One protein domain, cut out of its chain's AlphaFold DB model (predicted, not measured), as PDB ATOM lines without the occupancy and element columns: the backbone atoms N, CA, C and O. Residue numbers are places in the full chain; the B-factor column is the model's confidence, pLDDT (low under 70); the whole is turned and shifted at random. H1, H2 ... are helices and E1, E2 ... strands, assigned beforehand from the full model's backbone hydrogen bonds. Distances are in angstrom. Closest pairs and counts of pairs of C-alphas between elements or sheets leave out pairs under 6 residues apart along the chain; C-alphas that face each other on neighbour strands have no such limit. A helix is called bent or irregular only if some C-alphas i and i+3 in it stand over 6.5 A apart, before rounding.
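This is residues 80 to 213 of the 225 residues of an uncharacterized protein of Gopherus agassizii (Agassiz's desert tortoise) (UniProt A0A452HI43). A mixed five-stranded sheet makes the core, with H1 laid along one face and H3 on the opposite face; a small pair of parallel strands, E6 and E7, packs on H3 through E6. H1 and H2 make one end of the longest axis, and a long link joins E6 to E7. The printed part has 134 residues, with elements in the order E1 H1 H2 E2 E3 E4 H3 E5 H4 E6 E7; the larger sheet runs E1 E5 E2 E3 E4. The class is mixed, helices and strands; the whole is compact, with a radius of gyration of the C-alphas of 15.9 A and spans of 44 by 31 by 29 A.

The larger sheet holds E1, residues 80 to 83, E5, 157 to 162, E2, 121 to 125, E3, 130 to 134, and E4, 137 to 140. It is only just strongly twisted, its C-alphas lying up to 4.1 A off the best plane. E1 and E5 are parallel, with N 81 and O 159 at 2.8 A, as are E5 and E2, with N 121 and O 160 at 2.9 A. E2, E3 and E4 form a meander, each strand the antiparallel neighbour of the one before, and two hairpins; N 122 and O 133 are 2.8 A apart, N 132 and O 139 2.8 A. H1, residues 88 to 102, is on the sheet over E5 at a height of 9.8 A, along the strands at 5 degrees on the local plane; the closest C-alphas are those of Leu 92 and Gly 159, 6.7 A. H3, residues 146 to 153, is on the opposite face. The closest C-alphas of H3 and E6, residues 179 to 183, are those of Tyr 149 and Trp 182, 5.4 A. E6 and E7, residues 208 to 212, are parallel, with N 209 and O 179 at 2.8 A. H2, residues 107 to 112, touches H1 about perpendicular at 80 degrees, with residues 98 to 101 of H1 alone; the closest C-alphas are those of Gly 101 and Pro 107, 4.5 A. H4, residues 165 to 170, only grazes the sheet with residues 165 to 168. Every O i to N i+4 pair is within hydrogen-bond range in H3 and H4, 9 of 11 in H1, and 0 of 2 in H2, where 2 of 3 O i to N i+3 pairs are.

E1 begins at C-alpha 80, (111.911, 116.241, 127.748). H1 spans 19.0 A and is irregular, with C-alphas 99 and 102 at 7.3 A; E5 spans 17.3 A. E7 ends at C-alpha 212, (126.138, 117.663, 114.864).

The two C-alphas farthest apart are those of Pro 104 and Asp 143, 47.1 A. The printed part has no cut; the link E6 to E7, 24 residues, is long. Mean pLDDT of the printed part is 92.4, with residues 202 to 205 and 213 under 70.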
ATOM      1  N   VAL A  80     111.251 115.066 127.183       98.19
ATOM      2  CA  VAL A  80     111.911 116.241 127.748       98.19
ATOM      3  C   VAL A  80     111.180 117.496 127.289       98.19
ATOM      4  O   VAL A  80     111.244 117.875 126.122       98.19
ATOM      5  N   PHE A  81     110.512 118.181 128.214       98.19
ATOM      6  CA  PHE A  81     109.913 119.485 127.947       98.19
ATOM      7  C   PHE A  81     111.003 120.553 127.837       98.19
ATOM      8  O   PHE A  81     111.831 120.710 128.736       98.19
ATOM      9  N   ARG A  82     110.998 121.311 126.738       97.25
ATOM     10  CA  ARG A  82     111.991 122.354 126.439       97.25
ATOM     11  C   ARG A  82     111.275 123.679 126.216       97.25
ATOM     12  O   ARG A  82     110.551 123.838 125.233       97.25
ATOM     13  N   THR A  83     111.447 124.632 127.125       95.44
ATOM     14  CA  THR A  83     110.771 125.937 127.045       95.44
ATOM     15  C   THR A  83     111.712 127.067 127.405       95.44
ATOM     16  O   THR A  83     112.518 126.938 128.316       95.44
ATOM     17  N   PHE A  84     111.585 128.205 126.735       94.62
ATOM     18  CA  PHE A  84     112.228 129.436 127.185       94.62
ATOM     19  C   PHE A  84     111.474 130.104 128.352       94.62
ATOM     20  O   PHE A  84     112.040 130.930 129.062       94.62
ATOM     21  N   GLY A  85     110.196 129.757 128.544       91.75
ATOM     22  CA  GLY A  85     109.321 130.343 129.556       91.75
ATOM     23  C   GLY A  85     109.545 129.800 130.969       91.75
ATOM     24  O   GLY A  85     110.452 129.014 131.236       91.75
ATOM     25  N   THR A  86     108.691 130.225 131.898       90.44
ATOM     26  CA  THR A  86     108.770 129.873 133.330       90.44
ATOM     27  C   THR A  86     107.725 128.849 133.769       90.44
ATOM     28  O   THR A  86     107.701 128.463 134.932       90.44
ATOM     29  N   ASP A  87     106.859 128.395 132.862       91.81
ATOM     30  CA  ASP A  87     105.702 127.552 133.199       91.81
ATOM     31  C   ASP A  87     106.060 126.079 133.440       91.81
ATOM     32  O   ASP A  87     105.208 125.277 133.825       91.81
ATOM     33  N   LEU A  88     107.325 125.709 133.240       95.50
ATOM     34  CA  LEU A  88     107.783 124.327 133.293       95.50
ATOM     35  C   LEU A  88     107.444 123.597 134.611       95.50
ATOM     36  O   LEU A  88     106.916 122.490 134.520       95.50
ATOM     37  N   PRO A  89     107.635 124.172 135.820       96.25
ATOM     38  CA  PRO A  89     107.243 123.495 137.061       96.25
ATOM     39  C   PRO A  89     105.747 123.162 137.116       96.25
ATOM     40  O   PRO A  89     105.359 122.098 137.594       96.25
ATOM     41  N   ARG A  90     104.896 124.045 136.574       96.56
ATOM     42  CA  ARG A  90     103.447 123.822 136.501       96.56
ATOM     43  C   ARG A  90     103.108 122.680 135.541       96.56
ATOM     44  O   ARG A  90     102.241 121.871 135.861       96.56
ATOM     45  N   ILE A  91     103.791 122.603 134.398       97.38
ATOM     46  CA  ILE A  91     103.626 121.515 133.424       97.38
ATOM     47  C   ILE A  91     104.053 120.174 134.027       97.38
ATOM     48  O   ILE A  91     103.277 119.224 133.985       97.38
ATOM     49  N   LEU A  92     105.234 120.103 134.648       98.38
ATOM     50  CA  LEU A  92     105.734 118.875 135.280       98.38
ATOM     51  C   LEU A  92     104.796 118.383 136.386       98.38
ATOM     52  O   LEU A  92     104.479 117.197 136.444       98.38
ATOM     53  N   HIS A  93     104.279 119.298 137.210       98.38
ATOM     54  CA  HIS A  93     103.287 118.960 138.227       98.38
ATOM     55  C   HIS A  93     101.988 118.411 137.619       98.38
ATOM     56  O   HIS A  93     101.471 117.402 138.094       98.38
ATOM     57  N   ALA A  94     101.476 119.028 136.549       98.25
ATOM     58  CA  ALA A  94     100.279 118.536 135.874       98.25
ATOM     59  C   ALA A  94     100.493 117.137 135.279       98.25
ATOM     60  O   ALA A  94      99.662 116.258 135.478       98.25
ATOM     61  N   VAL A  95     101.623 116.892 134.614       98.31
ATOM     62  CA  VAL A  95     101.967 115.564 134.082       98.31
ATOM     63  C   VAL A  95     102.047 114.522 135.196       98.31
ATOM     64  O   VAL A  95     101.468 113.448 135.057       98.31
ATOM     65  N   HIS A  96     102.698 114.849 136.313       98.44
ATOM     66  CA  HIS A  96     102.763 113.965 137.475       98.44
ATOM     67  C   HIS A  96     101.366 113.631 138.013       98.44
ATOM     68  O   HIS A  96     101.021 112.459 138.105       98.44
ATOM     69  N   CYS A  97     100.508 114.627 138.259       98.31
ATOM     70  CA  CYS A  97      99.122 114.383 138.674       98.31
ATOM     71  C   CYS A  97      98.345 113.521 137.664       98.31
ATOM     72  O   CYS A  97      97.540 112.680 138.061       98.31
ATOM     73  N   ALA A  98      98.560 113.716 136.361       98.00
ATOM     74  CA  ALA A  98      97.913 112.907 135.333       98.00
ATOM     75  C   ALA A  98      98.362 111.437 135.399       98.00
ATOM     76  O   ALA A  98      97.510 110.550 135.371       98.00
ATOM     77  N   LEU A  99      99.665 111.190 135.562       97.81
ATOM     78  CA  LEU A  99     100.246 109.853 135.733       97.81
ATOM     79  C   LEU A  99      99.932 109.220 137.098       97.81
ATOM     80  O   LEU A  99     100.011 108.013 137.223       97.81
ATOM     81  N   GLU A 100      99.478 109.988 138.087       97.38
ATOM     82  CA  GLU A 100      98.856 109.465 139.318       97.38
ATOM     83  C   GLU A 100      97.359 109.124 139.124       97.38
ATOM     84  O   GLU A 100      96.631 108.838 140.077       97.38
ATOM     85  N   GLY A 101      96.847 109.197 137.890       96.62
ATOM     86  CA  GLY A 101      95.449 108.914 137.554       96.62
ATOM     87  C   GLY A 101      94.468 110.021 137.940       96.62
ATOM     88  O   GLY A 101      93.258 109.791 137.936       96.62
ATOM     89  N   GLN A 102      94.954 111.224 138.268       96.94
ATOM     90  CA  GLN A 102      94.106 112.336 138.716       96.94
ATOM     91  C   GLN A 102      93.478 113.110 137.551       96.94
ATOM     92  O   GLN A 102      92.611 113.955 137.777       96.94
ATOM     93  N   HIS A 103      93.891 112.853 136.303       96.44
ATOM     94  CA  HIS A 103      93.283 113.509 135.149       96.44
ATOM     95  C   HIS A 103      91.887 112.919 134.865       96.44
ATOM     96  O   HIS A 103      91.787 111.744 134.510       96.44
ATOM     97  N   PRO A 104      90.796 113.711 134.927       94.81
ATOM     98  CA  PRO A 104      89.425 113.186 134.882       94.81
ATOM     99  C   PRO A 104      89.077 112.473 133.568       94.81
ATOM    100  O   PRO A 104      88.310 111.517 133.569       94.81
ATOM    101  N   GLN A 105      89.649 112.926 132.451       93.75
ATOM    102  CA  GLN A 105      89.451 112.313 131.130       93.75
ATOM    103  C   GLN A 105      90.469 111.210 130.798       93.75
ATOM    104  O   GLN A 105      90.271 110.491 129.828       93.75
ATOM    105  N   PHE A 106      91.540 111.070 131.588       95.56
ATOM    106  CA  PHE A 106      92.646 110.143 131.316       95.56
ATOM    107  C   PHE A 106      93.040 109.333 132.567       95.56
ATOM    108  O   PHE A 106      94.208 109.316 132.956       95.56
ATOM    109  N   PRO A 107      92.091 108.652 133.240       95.00
ATOM    110  CA  PRO A 107      92.378 107.931 134.481       95.00
ATOM    111  C   PRO A 107      93.276 106.698 134.287       95.00
ATOM    112  O   PRO A 107      93.814 106.194 135.272       95.00
ATOM    113  N   ALA A 108      93.410 106.197 133.054       94.88
ATOM    114  CA  ALA A 108      94.242 105.044 132.704       94.88
ATOM    115  C   ALA A 108      95.743 105.382 132.653       94.88
ATOM    116  O   ALA A 108      96.580 104.488 132.687       94.88
ATOM    117  N   LEU A 109      96.105 106.673 132.652       96.31
ATOM    118  CA  LEU A 109      97.507 107.106 132.693       96.31
ATOM    119  C   LEU A 109      98.265 106.586 133.919       96.31
ATOM    120  O   LEU A 109      99.485 106.460 133.857       96.31
ATOM    121  N   ARG A 110      97.546 106.231 134.992       95.81
ATOM    122  CA  ARG A 110      98.121 105.581 136.175       95.81
ATOM    123  C   ARG A 110      98.875 104.293 135.859       95.81
ATOM    124  O   ARG A 110      99.778 103.936 136.599       95.81
ATOM    125  N   ASP A 111      98.527 103.616 134.767       94.75
ATOM    126  CA  ASP A 111      99.094 102.317 134.409       94.75
ATOM    127  C   ASP A 111     100.443 102.441 133.675       94.75
ATOM    128  O   ASP A 111     101.172 101.457 133.555       94.75
ATOM    129  N   LEU A 112     100.818 103.641 133.207       93.25
ATOM    130  CA  LEU A 112     102.033 103.854 132.407       93.25
ATOM    131  C   LEU A 112     103.330 103.756 133.230       93.25
ATOM    132  O   LEU A 112     104.383 103.527 132.639       93.25
ATOM    133  N   MET A 113     103.268 103.912 134.561       90.31
ATOM    134  CA  MET A 113     104.403 103.808 135.502       90.31
ATOM    135  C   MET A 113     105.671 104.562 135.053       90.31
ATOM    136  O   MET A 113     106.794 104.094 135.238       90.31
ATOM    137  N   LEU A 114     105.499 105.738 134.441       95.44
ATOM    138  CA  LEU A 114     106.607 106.576 133.983       95.44
ATOM    139  C   LEU A 114     107.029 107.540 135.103       95.44
ATOM    140  O   LEU A 114     106.184 108.301 135.583       95.44
ATOM    141  N   PRO A 115     108.312 107.569 135.507       96.81
ATOM    142  CA  PRO A 115     108.769 108.530 136.499       96.81
ATOM    143  C   PRO A 115     108.713 109.955 135.935       96.81
ATOM    144  O   PRO A 115     108.972 110.179 134.749       96.81
ATOM    145  N   VAL A 116     108.396 110.923 136.796       98.19
ATOM    146  CA  VAL A 116     108.407 112.352 136.459       98.19
ATOM    147  C   VAL A 116     109.415 113.065 137.348       98.19
ATOM    148  O   VAL A 116     109.236 113.139 138.561       98.19
ATOM    149  N   GLU A 117     110.452 113.629 136.741       97.69
ATOM    150  CA  GLU A 117     111.379 114.526 137.418       97.69
ATOM    151  C   GLU A 117     110.729 115.906 137.576       97.69
ATOM    152  O   GLU A 117     110.548 116.639 136.601       97.69
ATOM    153  N   LEU A 118     110.365 116.252 138.813       97.75
ATOM    154  CA  LEU A 118     109.714 117.521 139.156       97.75
ATOM    155  C   LEU A 118     110.706 118.690 139.264       97.75
ATOM    156  O   LEU A 118     110.302 119.854 139.185       97.75
ATOM    157  N   THR A 119     111.998 118.403 139.418       97.12
ATOM    158  CA  THR A 119     113.067 119.402 139.443       97.12
ATOM    159  C   THR A 119     113.355 119.869 138.023       97.12
ATOM    160  O   THR A 119     114.059 119.215 137.251       97.12
ATOM    161  N   ALA A 120     112.824 121.039 137.676       97.19
ATOM    162  CA  ALA A 120     113.126 121.685 136.408       97.19
ATOM    163  C   ALA A 120     114.628 121.991 136.304       97.19
ATOM    164  O   ALA A 120     115.198 122.678 137.155       97.19
ATOM    165  N   GLY A 121     115.258 121.509 135.237       98.00
ATOM    166  CA  GLY A 121     116.627 121.875 134.914       98.00
ATOM    167  C   GLY A 121     116.708 123.191 134.144       98.00
ATOM    168  O   GLY A 121     115.706 123.771 133.713       98.00
ATOM    169  N   GLN A 122     117.926 123.659 133.924       98.31
ATOM    170  CA  GLN A 122     118.222 124.844 133.131       98.31
ATOM    171  C   GLN A 122     119.328 124.541 132.134       98.31
ATOM    172  O   GLN A 122     120.330 123.924 132.487       98.31
ATOM    173  N   ILE A 123     119.167 125.034 130.910       98.00
ATOM    174  CA  ILE A 123     120.233 125.070 129.914       98.00
ATOM    175  C   ILE A 123     120.661 126.517 129.731       98.00
ATOM    176  O   ILE A 123     119.831 127.411 129.535       98.00
ATOM    177  N   ARG A 124     121.963 126.762 129.848       97.50
ATOM    178  CA  ARG A 124     122.584 128.078 129.733       97.50
ATOM    179  C   ARG A 124     123.702 128.020 128.708       97.50
ATOM    180  O   ARG A 124     124.722 127.372 128.902       97.50
ATOM    181  N   CYS A 125     123.476 128.714 127.604       96.25
ATOM    182  CA  CYS A 125     124.441 128.875 126.529       96.25
ATOM    183  C   CYS A 125     125.370 130.071 126.773       96.25
ATOM    184  O   CYS A 125     124.966 131.088 127.346       96.25
ATOM    185  N   SER A 126     126.597 129.956 126.282       94.62
ATOM    186  CA  SER A 126     127.587 131.024 126.182       94.62
ATOM    187  C   SER A 126     128.368 130.868 124.875       94.62
ATOM    188  O   SER A 126     128.199 129.887 124.156       94.62
ATOM    189  N   ARG A 127     129.296 131.790 124.586       90.75
ATOM    190  CA  ARG A 127     130.196 131.651 123.425       90.75
ATOM    191  C   ARG A 127     131.165 130.467 123.530       90.75
ATOM    192  O   ARG A 127     131.780 130.124 122.531       90.75
ATOM    193  N   ARG A 128     131.381 129.922 124.732       91.50
ATOM    194  CA  ARG A 128     132.401 128.891 124.992       91.50
ATOM    195  C   ARG A 128     131.809 127.505 125.189       91.50
ATOM    196  O   ARG A 128     132.457 126.519 124.872       91.50
ATOM    197  N   GLU A 129     130.621 127.441 125.768       94.56
ATOM    198  CA  GLU A 129     130.019 126.191 126.213       94.56
ATOM    199  C   GLU A 129     128.509 126.334 126.390       94.56
ATOM    200  O   GLU A 129     127.987 127.437 126.607       94.56
ATOM    201  N   VAL A 130     127.836 125.190 126.351       95.94
ATOM    202  CA  VAL A 130     126.475 125.011 126.845       95.94
ATOM    203  C   VAL A 130     126.551 124.237 128.153       95.94
ATOM    204  O   VAL A 130     127.204 123.196 128.222       95.94
ATOM    205  N   VAL A 131     125.875 124.747 129.180       97.44
ATOM    206  CA  VAL A 131     125.811 124.131 130.506       97.44
ATOM    207  C   VAL A 131     124.378 123.734 130.820       97.44
ATOM    208  O   VAL A 131     123.459 124.546 130.699       97.44
ATOM    209  N   LEU A 132     124.199 122.494 131.254       97.25
ATOM    210  CA  LEU A 132     122.973 121.954 131.813       97.25
ATOM    211  C   LEU A 132     123.131 121.829 133.326       97.25
ATOM    212  O   LEU A 132     124.092 121.229 133.799       97.25
ATOM    213  N   ASN A 133     122.162 122.364 134.065       97.62
ATOM    214  CA  ASN A 133     122.081 122.244 135.517       97.62
ATOM    215  C   ASN A 133     120.736 121.650 135.931       97.62
ATOM    216  O   ASN A 133     119.698 122.088 135.427       97.62
ATOM    217  N   ARG A 134     120.736 120.710 136.874       96.75
ATOM    218  CA  ARG A 134     119.515 120.181 137.499       96.75
ATOM    219  C   ARG A 134     119.829 119.657 138.896       96.75
ATOM    220  O   ARG A 134     120.498 118.642 139.037       96.75
ATOM    221  N   GLY A 135     119.347 120.338 139.936       93.19
ATOM    222  CA  GLY A 135     119.713 119.980 141.309       93.19
ATOM    223  C   GLY A 135     121.245 119.916 141.467       93.19
ATOM    224  O   GLY A 135     121.896 120.928 141.207       93.19
ATOM    225  N   PRO A 136     121.831 118.766 141.857       93.19
ATOM    226  CA  PRO A 136     123.283 118.598 141.961       93.19
ATOM    227  C   PRO A 136     123.985 118.320 140.619       93.19
ATOM    228  O   PRO A 136     125.212 118.343 140.555       93.19
ATOM    229  N   GLU A 137     123.240 118.012 139.557       95.38
ATOM    230  CA  GLU A 137     123.803 117.658 138.258       95.38
ATOM    231  C   GLU A 137     124.282 118.907 137.516       95.38
ATOM    232  O   GLU A 137     123.535 119.876 137.358       95.38
ATOM    233  N   HIS A 138     125.516 118.849 137.017       96.25
ATOM    234  CA  HIS A 138     126.137 119.891 136.207       96.25
ATOM    235  C   HIS A 138     126.882 119.247 135.034       96.25
ATOM    236  O   HIS A 138     127.891 118.564 135.221       96.25
ATOM    237  N   VAL A 139     126.411 119.489 133.811       96.06
ATOM    238  CA  VAL A 139     126.992 118.937 132.580       96.06
ATOM    239  C   VAL A 139     127.343 120.077 131.634       96.06
ATOM    240  O   VAL A 139     126.516 120.943 131.375       96.06
ATOM    241  N   SER A 140     128.566 120.083 131.108       95.38
ATOM    242  CA  SER A 140     129.062 121.130 130.211       95.38
ATOM    243  C   SER A 140     129.677 120.536 128.946       95.38
ATOM    244  O   SER A 140     130.336 119.496 129.005       95.38
ATOM    245  N   THR A 141     129.506 121.230 127.816       92.69
ATOM    246  CA  THR A 141     130.169 120.910 126.540       92.69
ATOM    247  C   THR A 141     131.619 121.375 126.455       92.69
ATOM    248  O   THR A 141     132.249 121.155 125.425       92.69
ATOM    249  N   ARG A 142     132.148 122.073 127.468       88.81
ATOM    250  CA  ARG A 142     133.471 122.714 127.406       88.81
ATOM    251  C   ARG A 142     134.599 121.728 127.122       88.81
ATOM    252  O   ARG A 142     135.493 122.046 126.346       88.81
ATOM    253  N   ASP A 143     134.544 120.566 127.765       82.62
ATOM    254  CA  ASP A 143     135.578 119.537 127.626       82.62
ATOM    255  C   ASP A 143     135.199 118.489 126.578       82.62
ATOM    256  O   ASP A 143     136.068 117.890 125.954       82.62
ATOM    257  N   ASP A 144     133.897 118.243 126.416       83.88
ATOM    258  CA  ASP A 144     133.370 117.223 125.520       83.88
ATOM    259  C   ASP A 144     131.922 117.548 125.129       83.88
ATOM    260  O   ASP A 144     131.005 117.522 125.958       83.88
ATOM    261  N   GLY A 145     131.714 117.829 123.841       78.88
ATOM    262  CA  GLY A 145     130.396 118.094 123.268       78.88
ATOM    263  C   GLY A 145     129.429 116.909 123.361       78.88
ATOM    264  O   GLY A 145     128.217 117.123 123.319       78.88
ATOM    265  N   ARG A 146     129.929 115.677 123.541       90.00
ATOM    266  CA  ARG A 146     129.113 114.459 123.665       90.00
ATOM    267  C   ARG A 146     128.451 114.317 125.028       90.00
ATOM    268  O   ARG A 146     127.418 113.664 125.108       90.00
ATOM    269  N   LYS A 147     128.953 114.967 126.084       93.06
ATOM    270  CA  LYS A 147     128.388 114.833 127.441       93.06
ATOM    271  C   LYS A 147     126.896 115.161 127.505       93.06
ATOM    272  O   LYS A 147     126.147 114.446 128.165       93.06
ATOM    273  N   LEU A 148     126.451 116.215 126.816       94.12
ATOM    274  CA  LEU A 148     125.028 116.568 126.783       94.12
ATOM    275  C   LEU A 148     124.207 115.601 125.933       94.12
ATOM    276  O   LEU A 148     123.090 115.278 126.321       94.12
ATOM    277  N   TYR A 149     124.766 115.089 124.835       95.00
ATOM    278  CA  TYR A 149     124.136 114.006 124.086       95.00
ATOM    279  C   TYR A 149     123.932 112.778 124.973       95.00
ATOM    280  O   TYR A 149     122.791 112.399 125.200       95.00
ATOM    281  N   SER A 150     124.999 112.249 125.579       95.25
ATOM    282  CA  SER A 150     124.930 111.094 126.481       95.25
ATOM    283  C   SER A 150     123.956 111.318 127.635       95.25
ATOM    284  O   SER A 150     123.199 110.415 127.983       95.25
ATOM    285  N   TYR A 151     123.923 112.530 128.196       96.12
ATOM    286  CA  TYR A 151     122.964 112.894 129.231       96.12
ATOM    287  C   TYR A 151     121.515 112.727 128.747       96.12
ATOM    288  O   TYR A 151     120.747 112.002 129.376       96.12
ATOM    289  N   PHE A 152     121.146 113.334 127.615       95.81
ATOM    290  CA  PHE A 152     119.787 113.218 127.070       95.81
ATOM    291  C   PHE A 152     119.455 111.808 126.575       95.81
ATOM    292  O   PHE A 152     118.336 111.349 126.789       95.81
ATOM    293  N   SER A 153     120.417 111.099 125.991       96.19
ATOM    294  CA  SER A 153     120.265 109.717 125.529       96.19
ATOM    295  C   SER A 153     120.043 108.729 126.676       96.19
ATOM    296  O   SER A 153     119.359 107.726 126.500       96.19
ATOM    297  N   SER A 154     120.584 109.022 127.863       95.94
ATOM    298  CA  SER A 154     120.374 108.224 129.078       95.94
ATOM    299  C   SER A 154     119.113 108.604 129.867       95.94
ATOM    300  O   SER A 154     118.786 107.941 130.852       95.94
ATOM    301  N   PHE A 155     118.409 109.667 129.464       96.25
ATOM    302  CA  PHE A 155     117.260 110.189 130.199       96.25
ATOM    303  C   PHE A 155     116.092 109.188 130.201       96.25
ATOM    304  O   PHE A 155     115.793 108.563 129.186       96.25
ATOM    305  N   GLN A 156     115.407 109.056 131.338       95.62
ATOM    306  CA  GLN A 156     114.271 108.147 131.514       95.62
ATOM    307  C   GLN A 156     113.033 108.897 132.009       95.62
ATOM    308  O   GLN A 156     113.137 109.841 132.792       95.62
ATOM    309  N   GLY A 157     111.854 108.448 131.577       97.12
ATOM    310  CA  GLY A 157     110.577 109.023 131.995       97.12
ATOM    311  C   GLY A 157     110.342 110.423 131.432       97.12
ATOM    312  O   GLY A 157     110.569 110.674 130.246       97.12
ATOM    313  N   LEU A 158     109.833 111.328 132.267       98.56
ATOM    314  CA  LEU A 158     109.480 112.689 131.877       98.56
ATOM    315  C   LEU A 158     110.219 113.707 132.737       98.56
ATOM    316  O   LEU A 158     110.362 113.545 133.943       98.56
ATOM    317  N   GLY A 159     110.653 114.799 132.126       98.44
ATOM    318  CA  GLY A 159     111.257 115.921 132.834       98.44
ATOM    319  C   GLY A 159     111.346 117.130 131.926       98.44
ATOM    320  O   GLY A 159     110.802 117.133 130.822       98.44
ATOM    321  N   GLY A 160     112.037 118.178 132.357       98.25
ATOM    322  CA  GLY A 160     112.208 119.317 131.473       98.25
ATOM    323  C   GLY A 160     113.288 120.290 131.873       98.25
ATOM    324  O   GLY A 160     113.809 120.278 132.990       98.25
ATOM    325  N   PHE A 161     113.580 121.161 130.916       98.38
ATOM    326  CA  PHE A 161     114.622 122.162 130.992       98.38
ATOM    327  C   PHE A 161     114.135 123.505 130.487       98.38
ATOM    328  O   PHE A 161     113.569 123.608 129.393       98.38
ATOM    329  N   GLN A 162     114.439 124.543 131.257       98.12
ATOM    330  CA  GLN A 162     114.311 125.910 130.792       98.12
ATOM    331  C   GLN A 162     115.514 126.294 129.920       98.12
ATOM    332  O   GLN A 162     116.655 126.302 130.388       98.12
ATOM    333  N   ASP A 163     115.251 126.667 128.675       97.50
ATOM    334  CA  ASP A 163     116.222 127.181 127.716       97.50
ATOM    335  C   ASP A 163     116.654 128.625 127.989       97.50
ATOM    336  O   ASP A 163     116.026 129.369 128.745       97.50
ATOM    337  N   HIS A 164     117.762 129.034 127.370       96.81
ATOM    338  CA  HIS A 164     118.404 130.317 127.638       96.81
ATOM    339  C   HIS A 164     117.800 131.454 126.795       96.81
ATOM    340  O   HIS A 164     118.384 131.875 125.801       96.81
ATOM    341  N   PHE A 165     116.645 131.980 127.211       94.31
ATOM    342  CA  PHE A 165     115.935 133.046 126.482       94.31
ATOM    343  C   PHE A 165     116.827 134.261 126.207       94.31
ATOM    344  O   PHE A 165     116.924 134.719 125.072       94.31
ATOM    345  N   ASP A 166     117.524 134.754 127.234       95.00
ATOM    346  CA  ASP A 166     118.383 135.935 127.112       95.00
ATOM    347  C   ASP A 166     119.517 135.730 126.104       95.00
ATOM    348  O   ASP A 166     119.966 136.674 125.456       95.00
ATOM    349  N   TRP A 167     120.009 134.498 125.976       95.25
ATOM    350  CA  TRP A 167     120.986 134.155 124.953       95.25
ATOM    351  C   TRP A 167     120.358 134.175 123.565       95.25
ATOM    352  O   TRP A 167     120.946 134.766 122.662       95.25
ATOM    353  N   TRP A 168     119.158 133.618 123.401       92.81
ATOM    354  CA  TRP A 168     118.447 133.666 122.126       92.81
ATOM    355  C   TRP A 168     118.182 135.107 121.676       92.81
ATOM    356  O   TRP A 168     118.522 135.478 120.554       92.81
ATOM    357  N   ALA A 169     117.711 135.958 122.591       91.06
ATOM    358  CA  ALA A 169     117.469 137.376 122.334       91.06
ATOM    359  C   ALA A 169     118.742 138.142 121.941       91.06
ATOM    360  O   ALA A 169     118.742 138.899 120.971       91.06
ATOM    361  N   ARG A 170     119.866 137.921 122.642       93.31
ATOM    362  CA  ARG A 170     121.156 138.555 122.297       93.31
ATOM    363  C   ARG A 170     121.724 138.089 120.955       93.31
ATOM    364  O   ARG A 170     122.539 138.800 120.378       93.31
ATOM    365  N   ASN A 171     121.299 136.927 120.467       90.88
ATOM    366  CA  ASN A 171     121.669 136.388 119.158       90.88
ATOM    367  C   ASN A 171     120.548 136.593 118.126       90.88
ATOM    368  O   ASN A 171     120.392 135.785 117.211       90.88
ATOM    369  N   GLN A 172     119.779 137.679 118.277       89.62
ATOM    370  CA  GLN A 172     118.795 138.151 117.298       89.62
ATOM    371  C   GLN A 172     117.704 137.122 116.974       89.62
ATOM    372  O   GLN A 172     117.218 137.083 115.854       89.62
ATOM    373  N   PHE A 173     117.350 136.260 117.934       87.44
ATOM    374  CA  PHE A 173     116.360 135.191 117.745       87.44
ATOM    375  C   PHE A 173     116.702 134.196 116.625       87.44
ATOM    376  O   PHE A 173     115.865 133.393 116.221       87.44
ATOM    377  N   SER A 174     117.959 134.183 116.182       87.38
ATOM    378  CA  SER A 174     118.448 133.225 115.196       87.38
ATOM    379  C   SER A 174     118.599 131.827 115.793       87.38
ATOM    380  O   SER A 174     118.730 131.648 117.011       87.38
ATOM    381  N   SER A 175     118.685 130.830 114.916       88.56
ATOM    382  CA  SER A 175     118.992 129.446 115.282       88.56
ATOM    383  C   SER A 175     120.256 129.314 116.132       88.56
ATOM    384  O   SER A 175     120.274 128.524 117.067       88.56
ATOM    385  N   GLN A 176     121.282 130.141 115.921       87.25
ATOM    386  CA  GLN A 176     122.532 130.117 116.702       87.25
ATOM    387  C   GLN A 176     122.338 130.456 118.189       87.25
ATOM    388  O   GLN A 176     123.117 130.039 119.050       87.25
ATOM    389  N   GLY A 177     121.295 131.220 118.513       89.44
ATOM    390  CA  GLY A 177     120.892 131.479 119.892       89.44
ATOM    391  C   GLY A 177     119.840 130.510 120.430       89.44
ATOM    392  O   GLY A 177     119.463 130.635 121.594       89.44
ATOM    393  N   GLY A 178     119.312 129.639 119.571       91.19
ATOM    394  CA  GLY A 178     118.125 128.833 119.811       91.19
ATOM    395  C   GLY A 178     118.340 127.691 120.799       91.19
ATOM    396  O   GLY A 178     119.314 127.638 121.554       91.19
ATOM    397  N   LYS A 179     117.404 126.745 120.802       94.75
ATOM    398  CA  LYS A 179     117.460 125.543 121.634       94.75
ATOM    399  C   LYS A 179     118.492 124.578 121.037       94.75
ATOM    400  O   LYS A 179     118.251 124.058 119.945       94.75
ATOM    401  N   PRO A 180     119.624 124.308 121.709       93.75
ATOM    402  CA  PRO A 180     120.586 123.337 121.208       93.75
ATOM    403  C   PRO A 180     119.978 121.930 121.209       93.75
ATOM    404  O   PRO A 180     119.287 121.543 122.161       93.75
ATOM    405  N   LEU A 181     120.248 121.180 120.141       92.50
ATOM    406  CA  LEU A 181     119.839 119.788 119.959       92.50
ATOM    407  C   LEU A 181     121.040 118.958 119.508       92.50
ATOM    408  O   LEU A 181     121.475 119.076 118.369       92.50
ATOM    409  N   TRP A 182     121.563 118.105 120.384       91.25
ATOM    410  CA  TRP A 182     122.677 117.219 120.046       91.25
ATOM    411  C   TRP A 182     122.194 115.979 119.304       91.25
ATOM    412  O   TRP A 182     121.269 115.294 119.758       91.25
ATOM    413  N   ILE A 183     122.839 115.700 118.173       88.81
ATOM    414  CA  ILE A 183     122.525 114.576 117.293       88.81
ATOM    415  C   ILE A 183     123.826 113.839 116.982       88.81
ATOM    416  O   ILE A 183     124.793 114.451 116.524       88.81
ATOM    417  N   ASP A 184     123.819 112.527 117.200       90.81
ATOM    418  CA  ASP A 184     124.826 111.617 116.668       90.81
ATOM    419  C   ASP A 184     124.183 110.788 115.540       90.81
ATOM    420  O   ASP A 184     123.315 109.962 115.821       90.81
ATOM    421  N   PRO A 185     124.545 111.015 114.264       87.94
ATOM    422  CA  PRO A 185     123.982 110.263 113.144       87.94
ATOM    423  C   PRO A 185     124.460 108.802 113.089       87.94
ATOM    424  O   PRO A 185     123.935 108.028 112.290       87.94
ATOM    425  N   HIS A 186     125.460 108.426 113.890       89.75
ATOM    426  CA  HIS A 186     126.015 107.074 113.943       89.75
ATOM    427  C   HIS A 186     125.475 106.244 115.112       89.75
ATOM    428  O   HIS A 186     125.668 105.027 115.121       89.75
ATOM    429  N   ASP A 187     124.781 106.861 116.071       90.94
ATOM    430  CA  ASP A 187     124.105 106.128 117.137       90.94
ATOM    431  C   ASP A 187     122.778 105.552 116.618       90.94
ATOM    432  O   ASP A 187     121.808 106.266 116.362       90.94
ATOM    433  N   SER A 188     122.740 104.232 116.443       92.25
ATOM    434  CA  SER A 188     121.547 103.497 116.013       92.25
ATOM    435  C   SER A 188     120.638 103.069 117.170       92.25
ATOM    436  O   SER A 188     119.570 102.502 116.935       92.25
ATOM    437  N   THR A 189     121.046 103.322 118.415       93.31
ATOM    438  CA  THR A 189     120.336 102.908 119.632       93.31
ATOM    439  C   THR A 189     119.370 103.974 120.139       93.31
ATOM    440  O   THR A 189     118.398 103.647 120.824       93.31
ATOM    441  N   VAL A 190     119.596 105.238 119.769       93.50
ATOM    442  CA  VAL A 190     118.813 106.387 120.233       93.50
ATOM    443  C   VAL A 190     118.373 107.257 119.062       93.50
ATOM    444  O   VAL A 190     119.164 107.651 118.214       93.50
ATOM    445  N   HIS A 191     117.092 107.626 119.052       92.94
ATOM    446  CA  HIS A 191     116.528 108.534 118.061       92.94
ATOM    447  C   HIS A 191     115.903 109.756 118.744       92.94
ATOM    448  O   HIS A 191     114.800 109.684 119.287       92.94
ATOM    449  N   HIS A 192     116.615 110.887 118.738       93.75
ATOM    450  CA  HIS A 192     116.096 112.149 119.268       93.75
ATOM    451  C   HIS A 192     115.099 112.781 118.288       93.75
ATOM    452  O   HIS A 192     115.442 113.068 117.144       93.75
ATOM    453  N   ILE A 193     113.881 113.057 118.764       93.31
ATOM    454  CA  ILE A 193     112.844 113.790 118.026       93.31
ATOM    455  C   ILE A 193     112.584 115.106 118.760       93.31
ATOM    456  O   ILE A 193     112.317 115.105 119.961       93.31
ATOM    457  N   PHE A 194     112.635 116.226 118.039       93.31
ATOM    458  CA  PHE A 194     112.331 117.549 118.582       93.31
ATOM    459  C   PHE A 194     111.088 118.117 117.901       93.31
ATOM    460  O   PHE A 194     111.034 118.199 116.676       93.31
ATOM    461  N   ILE A 195     110.091 118.501 118.698       92.69
ATOM    462  CA  ILE A 195     108.822 119.056 118.219       92.69
ATOM    463  C   ILE A 195     108.712 120.478 118.747       92.69
ATOM    464  O   ILE A 195     108.757 120.693 119.957       92.69
ATOM    465  N   ASP A 196     108.564 121.435 117.842       90.50
ATOM    466  CA  ASP A 196     108.329 122.835 118.168       90.50
ATOM    467  C   ASP A 196     107.649 123.497 116.958       90.50
ATOM    468  O   ASP A 196     107.952 123.179 115.803       90.50
ATOM    469  N   ASP A 197     106.676 124.364 117.213       83.62
ATOM    470  CA  ASP A 197     105.894 125.055 116.188       83.62
ATOM    471  C   ASP A 197     106.699 126.146 115.470       83.62
ATOM    472  O   ASP A 197     106.266 126.656 114.433       83.62
ATOM    473  N   ASN A 198     107.902 126.455 115.960       83.88
ATOM    474  CA  ASN A 198     108.832 127.414 115.382       83.88
ATOM    475  C   ASN A 198     110.084 126.768 114.748       83.88
ATOM    476  O   ASN A 198     111.109 127.427 114.567       83.88
ATOM    477  N   ILE A 199     110.007 125.484 114.369       85.94
ATOM    478  CA  ILE A 199     111.009 124.833 113.504       85.94
ATOM    479  C   ILE A 199     110.732 125.218 112.051       85.94
ATOM    480  O   ILE A 199     109.607 125.089 111.556       85.94
ATOM    481  N   ARG A 200     111.758 125.710 111.359       81.94
ATOM    482  CA  ARG A 200     111.705 126.109 109.947       81.94
ATOM    483  C   ARG A 200     112.815 125.404 109.169       81.94
ATOM    484  O   ARG A 200     113.808 124.980 109.751       81.94
ATOM    485  N   LEU A 201     112.627 125.271 107.853       71.69
ATOM    486  CA  LEU A 201     113.621 124.678 106.946       71.69
ATOM    487  C   LEU A 201     114.756 125.648 106.581       71.69
ATOM    488  O   LEU A 201     115.738 125.227 105.978       71.69
ATOM    489  N   ASN A 202     114.613 126.937 106.902       69.50
ATOM    490  CA  ASN A 202     115.636 127.954 106.701       69.50
ATOM    491  C   ASN A 202     116.269 128.367 108.041       69.50
ATOM    492  O   ASN A 202     115.602 128.464 109.071       69.50
ATOM    493  N   ASP A 203     117.579 128.614 108.013       62.34
ATOM    494  CA  ASP A 203     118.383 128.858 109.219       62.34
ATOM    495  C   ASP A 203     118.109 130.209 109.891       62.34
ATOM    496  O   ASP A 203     118.483 130.394 111.054       62.34
ATOM    497  N   SER A 204     117.481 131.149 109.173       64.88
ATOM    498  CA  SER A 204     117.265 132.522 109.636       64.88
ATOM    499  C   SER A 204     116.369 132.590 110.871       64.88
ATOM    500  O   SER A 204     116.677 133.352 111.781       64.88
ATOM    501  N   ASP A 205     115.340 131.738 110.947       67.12
ATOM    502  CA  ASP A 205     114.252 131.882 111.930       67.12
ATOM    503  C   ASP A 205     113.871 130.570 112.637       67.12
ATOM    504  O   ASP A 205     112.883 130.512 113.373       67.12
ATOM    505  N   THR A 206     114.623 129.487 112.413       82.88
ATOM    506  CA  THR A 206     114.380 128.220 113.112       82.88
ATOM    507  C   THR A 206     114.853 128.304 114.564       82.88
ATOM    508  O   THR A 206     115.961 128.747 114.859       82.88
ATOM    509  N   ILE A 207     114.008 127.878 115.502       89.06
ATOM    510  CA  ILE A 207     114.289 127.970 116.945       89.06
ATOM    511  C   ILE A 207     115.280 126.915 117.446       89.06
ATOM    512  O   ILE A 207     115.801 127.033 118.554       89.06
ATOM    513  N   VAL A 208     115.517 125.858 116.667       90.12
ATOM    514  CA  VAL A 208     116.383 124.736 117.043       90.12
ATOM    515  C   VAL A 208     117.762 124.924 116.427       90.12
ATOM    516  O   VAL A 208     117.886 125.281 115.260       90.12
ATOM    517  N   CYS A 209     118.799 124.635 117.210       89.94
ATOM    518  CA  CYS A 209     120.193 124.656 116.782       89.94
ATOM    519  C   CYS A 209     120.770 123.233 116.802       89.94
ATOM    520  O   CYS A 209     121.232 122.788 117.863       89.94
ATOM    521  N   PRO A 210     120.738 122.490 115.681       88.06
ATOM    522  CA  PRO A 210     121.354 121.171 115.612       88.06
ATOM    523  C   PRO A 210     122.860 121.251 115.894       88.06
ATOM    524  O   PRO A 210     123.599 121.974 115.232       88.06
ATOM    525  N   GLN A 211     123.314 120.489 116.882       84.06
ATOM    526  CA  GLN A 211     124.714 120.300 117.238       84.06
ATOM    527  C   GLN A 211     125.128 118.928 116.701       84.06
ATOM    528  O   GLN A 211     124.911 117.903 117.353       84.06
ATOM    529  N   GLY A 212     125.649 118.897 115.473       73.62
ATOM    530  CA  GLY A 212     126.138 117.663 114.864       73.62
ATOM    531  C   GLY A 212     127.403 117.181 115.568       73.62
ATOM    532  O   GLY A 212     128.434 117.852 115.516       73.62
ATOM    533  N   LEU A 213     127.338 116.016 116.209       68.75
ATOM    534  CA  LEU A 213     128.501 115.361 116.804       68.75
ATOM    535  C   LEU A 213     129.247 114.580 115.721       68.75
ATOM    536  O   LEU A 213     129.196 113.354 115.668       68.75
TER     537      LEU A 213